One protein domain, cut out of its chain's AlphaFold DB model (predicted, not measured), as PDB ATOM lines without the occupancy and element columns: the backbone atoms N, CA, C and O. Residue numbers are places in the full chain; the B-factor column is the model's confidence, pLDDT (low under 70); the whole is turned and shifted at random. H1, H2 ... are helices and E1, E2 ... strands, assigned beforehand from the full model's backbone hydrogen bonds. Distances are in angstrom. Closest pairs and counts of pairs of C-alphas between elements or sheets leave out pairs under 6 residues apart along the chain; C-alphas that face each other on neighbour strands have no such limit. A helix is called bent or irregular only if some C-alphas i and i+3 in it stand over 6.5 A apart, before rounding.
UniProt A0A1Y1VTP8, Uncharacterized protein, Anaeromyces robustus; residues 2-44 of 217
ATOM      1  N   GLY A   2       8.653 -55.649  54.846       56.78
ATOM      2  CA  GLY A   2       7.744 -54.691  54.176       56.78
ATOM      3  C   GLY A   2       8.387 -53.434  53.561       56.78
ATOM      4  O   GLY A   2       7.742 -52.747  52.783       56.78
ATOM      5  N   ILE A   3       9.649 -53.118  53.880       57.06
ATOM      6  CA  ILE A   3      10.287 -51.840  53.488       57.06
ATOM      7  C   ILE A   3      10.791 -51.845  52.031       57.06
ATOM      8  O   ILE A   3      10.897 -50.793  51.409       57.06
ATOM      9  N   PHE A   4      11.032 -53.019  51.440       54.94
ATOM     10  CA  PHE A   4      11.568 -53.131  50.076       54.94
ATOM     11  C   PHE A   4      10.542 -52.877  48.959       54.94
ATOM     12  O   PHE A   4      10.943 -52.679  47.819       54.94
ATOM     13  N   MET A   5       9.240 -52.817  49.261       55.50
ATOM     14  CA  MET A   5       8.202 -52.534  48.252       55.50
ATOM     15  C   MET A   5       8.003 -51.037  47.961       55.50
ATOM     16  O   MET A   5       7.233 -50.688  47.074       55.50
ATOM     17  N   ILE A   6       8.682 -50.143  48.686       65.88
ATOM     18  CA  ILE A   6       8.466 -48.689  48.577       65.88
ATOM     19  C   ILE A   6       9.465 -48.026  47.614       65.88
ATOM     20  O   ILE A   6       9.370 -46.830  47.380       65.88
ATOM     21  N   ILE A   7      10.417 -48.758  47.025       67.62
ATOM     22  CA  ILE A   7      11.444 -48.153  46.162       67.62
ATOM     23  C   ILE A   7      10.982 -48.221  44.696       67.62
ATOM     24  O   ILE A   7      11.081 -49.284  44.088       67.62
ATOM     25  N   PRO A   8      10.502 -47.117  44.082       73.06
ATOM     26  CA  PRO A   8      10.031 -47.120  42.694       73.06
ATOM     27  C   PRO A   8      11.177 -47.003  41.675       73.06
ATOM     28  O   PRO A   8      10.938 -46.841  40.477       73.06
ATOM     29  N   TYR A   9      12.422 -47.011  42.149       76.75
ATOM     30  CA  TYR A   9      13.608 -46.799  41.337       76.75
ATOM     31  C   TYR A   9      14.291 -48.126  41.043       76.75
ATOM     32  O   TYR A   9      14.660 -48.863  41.955       76.75
ATOM     33  N   GLU A  10      14.491 -48.385  39.758       78.50
ATOM     34  CA  GLU A  10      15.268 -49.513  39.262       78.50
ATOM     35  C   GLU A  10      16.568 -49.003  38.643       78.50
ATOM     36  O   GLU A  10      16.616 -47.947  38.001       78.50
ATOM     37  N   ILE A  11      17.640 -49.768  38.835       80.62
ATOM     38  CA  ILE A  11      18.934 -49.486  38.222       80.62
ATOM     39  C   ILE A  11      18.894 -50.030  36.792       80.62
ATOM     40  O   ILE A  11      18.760 -51.236  36.592       80.62
ATOM     41  N   ARG A  12      19.027 -49.151  35.797       79.12
ATOM     42  CA  ARG A  12      19.214 -49.517  34.389       79.12
ATOM     43  C   ARG A  12      20.659 -49.279  33.979       79.12
ATOM     44  O   ARG A  12      21.194 -48.185  34.154       79.12
ATOM     45  N   THR A  13      21.277 -50.304  33.412       79.62
ATOM     46  CA  THR A  13      22.572 -50.217  32.736       79.62
ATOM     47  C   THR A  13      22.360 -49.665  31.331       79.62
ATOM     48  O   THR A  13      21.564 -50.196  30.559       79.62
ATOM     49  N   ILE A  14      23.068 -48.592  30.983       77.31
ATOM     50  CA  ILE A  14      23.110 -48.081  29.611       77.31
ATOM     51  C   ILE A  14      24.500 -48.392  29.064       77.31
ATOM     52  O   ILE A  14      25.507 -47.955  29.621       77.31
ATOM     53  N   SER A  15      24.542 -49.176  27.987       75.69
ATOM     54  CA  SER A  15      25.759 -49.498  27.244       75.69
ATOM     55  C   SER A  15      25.652 -48.859  25.864       75.69
ATOM     56  O   SER A  15      24.851 -49.305  25.046       75.69
ATOM     57  N   LYS A  16      26.423 -47.797  25.612       72.44
ATOM     58  CA  LYS A  16      26.611 -47.240  24.264       72.44
ATOM     59  C   LYS A  16      27.839 -47.889  23.633       72.44
ATOM     60  O   LYS A  16      28.826 -48.128  24.319       72.44
ATOM     61  N   GLU A  17      27.773 -48.143  22.330       64.50
ATOM     62  CA  GLU A  17      28.658 -49.039  21.563       64.50
ATOM     63  C   GLU A  17      30.161 -48.678  21.562       64.50
ATOM     64  O   GLU A  17      30.957 -49.437  21.037       64.50
ATOM     65  N   ASN A  18      30.584 -47.579  22.200       67.25
ATOM     66  CA  ASN A  18      31.992 -47.194  22.386       67.25
ATOM     67  C   ASN A  18      32.253 -46.423  23.704       67.25
ATOM     68  O   ASN A  18      33.274 -45.749  23.845       67.25
ATOM     69  N   GLU A  19      31.337 -46.484  24.678       69.94
ATOM     70  CA  GLU A  19      31.444 -45.756  25.952       69.94
ATOM     71  C   GLU A  19      31.480 -46.714  27.153       69.94
ATOM     72  O   GLU A  19      31.167 -47.899  27.054       69.94
ATOM     73  N   LYS A  20      31.901 -46.204  28.318       71.62
ATOM     74  CA  LYS A  20      31.908 -46.981  29.567       71.62
ATOM     75  C   LYS A  20      30.473 -47.382  29.945       71.62
ATOM     76  O   LYS A  20      29.524 -46.656  29.669       71.62
ATOM     77  N   ILE A  21      30.320 -48.524  30.613       80.06
ATOM     78  CA  ILE A  21      29.031 -48.976  31.152       80.06
ATOM     79  C   ILE A  21      28.668 -48.075  32.335       80.06
ATOM     80  O   ILE A  21      29.439 -47.979  33.293       80.06
ATOM     81  N   PHE A  22      27.499 -47.433  32.286       80.00
ATOM     82  CA  PHE A  22      27.004 -46.601  33.384       80.00
ATOM     83  C   PHE A  22      25.644 -47.087  33.886       80.00
ATOM     84  O   PHE A  22      24.792 -47.531  33.114       80.00
ATOM     85  N   ASN A  23      25.444 -46.959  35.199       80.31
ATOM     86  CA  ASN A  23      24.204 -47.295  35.887       80.31
ATOM     87  C   ASN A  23      23.407 -46.017  36.148       80.31
ATOM     88  O   ASN A  23      23.890 -45.109  36.827       80.31
ATOM     89  N   ILE A  24      22.182 -45.955  35.635       78.12
ATOM     90  CA  ILE A  24      21.235 -44.870  35.893       78.12
ATOM     91  C   ILE A  24      20.070 -45.404  36.721       78.12
ATOM     92  O   ILE A  24      19.504 -46.453  36.424       78.12
ATOM     93  N   CYS A  25      19.685 -44.656  37.753       77.81
ATOM     94  CA  CYS A  25      18.429 -44.893  38.452       77.81
ATOM     95  C   CYS A  25      17.296 -44.321  37.602       77.81
ATOM     96  O   CYS A  25      17.089 -43.106  37.560       77.81
ATOM     97  N   SER A  26      16.569 -45.195  36.919       74.44
ATOM     98  CA  SER A  26      15.333 -44.826  36.240       74.44
ATOM     99  C   SER A  26      14.156 -45.121  37.158       74.44
ATOM    100  O   SER A  26      14.152 -46.137  37.855       74.44
ATOM    101  N   LEU A  27      13.140 -44.260  37.139       76.06
ATOM    102  CA  LEU A  27      11.841 -44.651  37.670       76.06
ATOM    103  C   LEU A  27      11.402 -45.888  36.881       76.06
ATOM    104  O   LEU A  27      11.373 -45.848  35.649       76.06
ATOM    105  N   SER A  28      11.148 -46.994  37.573       68.25
ATOM    106  CA  SER A  28      10.622 -48.178  36.907       68.25
ATOM    107  C   SER A  28       9.304 -47.801  36.235       68.25
ATOM    108  O   SER A  28       8.470 -47.137  36.851       68.25
ATOM    109  N   ASN A  29       9.091 -48.241  34.990       63.94
ATOM    110  CA  ASN A  29       7.815 -48.062  34.282       63.94
ATOM    111  C   ASN A  29       6.653 -48.818  34.957       63.94
ATOM    112  O   ASN A  29       5.536 -48.820  34.443       63.94
ATOM    113  N   ASN A  30       6.893 -49.456  36.101       69.31
ATOM    114  CA  ASN A  30       5.852 -50.014  36.938       69.31
ATOM    115  C   ASN A  30       4.861 -48.922  37.361       69.31
ATOM    116  O   ASN A  30       5.243 -47.861  37.865       69.31
ATOM    117  N   SER A  31       3.568 -49.224  37.232       74.81
ATOM    118  CA  SER A  31       2.457 -48.324  37.571       74.81
ATOM    119  C   SER A  31       2.577 -47.718  38.973       74.81
ATOM    120  O   SER A  31       2.133 -46.598  39.206       74.81
ATOM    121  N   PHE A  32       3.232 -48.419  39.902       79.94
ATOM    122  CA  PHE A  32       3.457 -47.953  41.266       79.94
ATOM    123  C   PHE A  32       4.330 -46.692  41.353       79.94
ATOM    124  O   PHE A  32       4.008 -45.785  42.117       79.94
ATOM    125  N   GLY A  33       5.400 -46.591  40.555       79.12
ATOM    126  CA  GLY A  33       6.289 -45.426  40.583       79.12
ATOM    127  C   GLY A  33       5.597 -44.161  40.090       79.12
ATOM    128  O   GLY A  33       5.702 -43.105  40.713       79.12
ATOM    129  N   ILE A  34       4.814 -44.292  39.020       81.56
ATOM    130  CA  ILE A  34       4.019 -43.195  38.457       81.56
ATOM    131  C   ILE A  34       2.926 -42.765  39.442       81.56
ATOM    132  O   ILE A  34       2.768 -41.570  39.693       81.56
ATOM    133  N   VAL A  35       2.211 -43.719  40.051       85.88
ATOM    134  CA  VAL A  35       1.182 -43.430  41.067       85.88
ATOM    135  C   VAL A  35       1.788 -42.729  42.281       85.88
ATOM    136  O   VAL A  35       1.217 -41.753  42.761       85.88
ATOM    137  N   TYR A  36       2.955 -43.171  42.754       86.19
ATOM    138  CA  TYR A  36       3.641 -42.546  43.883       86.19
ATOM    139  C   TYR A  36       4.042 -41.098  43.582       86.19
ATOM    140  O   TYR A  36       3.723 -40.195  44.356       86.19
ATOM    141  N   VAL A  37       4.688 -40.853  42.436       84.38
ATOM    142  CA  VAL A  37       5.053 -39.492  42.010       84.38
ATOM    143  C   VAL A  37       3.800 -38.622  41.861       84.38
ATOM    144  O   VAL A  37       3.775 -37.494  42.354       84.38
ATOM    145  N   GLY A  38       2.733 -39.158  41.260       87.56
ATOM    146  CA  GLY A  38       1.444 -38.476  41.143       87.56
ATOM    147  C   GLY A  38       0.830 -38.123  42.500       87.56
ATOM    148  O   GLY A  38       0.361 -37.002  42.684       87.56
ATOM    149  N   PHE A  39       0.892 -39.030  43.476       90.06
ATOM    150  CA  PHE A  39       0.398 -38.792  44.833       90.06
ATOM    151  C   PHE A  39       1.185 -37.687  45.549       90.06
ATOM    152  O   PHE A  39       0.584 -36.805  46.164       90.06
ATOM    153  N   VAL A  40       2.517 -37.681  45.423       88.00
ATOM    154  CA  VAL A  40       3.369 -36.616  45.980       88.00
ATOM    155  C   VAL A  40       3.022 -35.256  45.364       88.00
ATOM    156  O   VAL A  40       2.894 -34.269  46.094       88.00
ATOM    157  N   LEU A  41       2.824 -35.196  44.044       87.56
ATOM    158  CA  LEU A  41       2.421 -33.965  43.355       87.56
ATOM    159  C   LEU A  41       1.022 -33.499  43.780       87.56
ATOM    160  O   LEU A  41       0.832 -32.315  44.059       87.56
ATOM    161  N   LEU A  42       0.060 -34.416  43.891       91.81
ATOM    162  CA  LEU A  42      -1.304 -34.111  44.323       91.81
ATOM    163  C   LEU A  42      -1.335 -33.587  45.762       91.81
ATOM    164  O   LEU A  42      -2.021 -32.606  46.048       91.81
ATOM    165  N   PHE A  43      -0.558 -34.189  46.660       92.00
ATOM    166  CA  PHE A  43      -0.440 -33.724  48.039       92.00
ATOM    167  C   PHE A  43       0.148 -32.308  48.114       92.00
ATOM    168  O   PHE A  43      -0.368 -31.455  48.839       92.00
ATOM    169  N   LYS A  44       1.185 -32.019  47.318       87.38
ATOM    170  CA  LYS A  44       1.757 -30.668  47.203       87.38
ATOM    171  C   LYS A  44       0.737 -29.661  46.673       87.38
ATOM    172  O   LYS A  44       0.611 -28.577  47.239       87.38
TER     173      LYS A  44
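Overview. This is residues 2 to 44 of the 217 residues of an uncharacterized protein of Anaeromyces robustus (UniProt A0A1Y1VTP8). A long hairpin of two strands, E1 and E2, has one helix at each strand's outer end: short H1 before E1 and longer H2 after E2, which part like the uneven prongs of a fork and leave the bend of residues 15 to 21 at the other extreme. The last part of H2, residues 38 to 44, sticks out from the rest. The printed part has 43 residues, with two named helices and two named strands in the order H1, E1, E2, H2; the sheet, of order E1 - E2, is antiparallel, and the class is mixed, helices and strands. The whole is elongated, spanning 43 by 24 by 15 A, and only just extended, close to loose, with a radius of gyration of the C-alphas of 13.9 A.

Along the chain. H1 is residues 3 to 6, with C-alpha 3 at (10.287, -51.840, 53.488); it is neither bent nor irregular, but only just: C-alphas 3 and 6 are 6.1 A apart. E1 is residues 9 to 14, 15.1 A from first to last C-alpha, and begins with C-alpha 9 at (13.608, -46.799, 41.337). E2 is residues 22 to 27, 15.9 A long. H2 is residues 31 to 44, 20.1 A long, and ends with C-alpha 44 at (1.757, -30.668, 47.203).

Arrangement. E1 and E2 form a hairpin of antiparallel neighbours, with 144 degrees between their directions. C-alphas 11 and 25 face each other at 4.6 A. N 12 and O 24 are within hydrogen-bond range at 2.8 A, as are N 26 and O 10 at 3.0 A. The closest C-alphas of E2 and H2 are those of Leu 27 and Gly 33, 6.3 A apart. Those of E1 and H2 are Tyr 9 and Gly 33, 7.5 A apart. H1 is apart from E2 and from H2. Every O i to N i+4 pair in H2 is within hydrogen-bond range; H1 is too short for such a pair, and its one O i to N i+3 pair is not within range.

Size, cuts and confidence. The two C-alphas farthest apart are those of Asn 18 and Phe 43, 43.5 A, and the first and last printed C-alphas are 25.7 A apart. The printed part has no cut. The links H1 to E1 and E2 to H2 are tight, with 2 and 3 residues; the link E1 to E2, with 7, is short. The mean pLDDT of the printed part is 76.0, and residues 2 to 7, 17 to 19 and 28 to 30 are under 70.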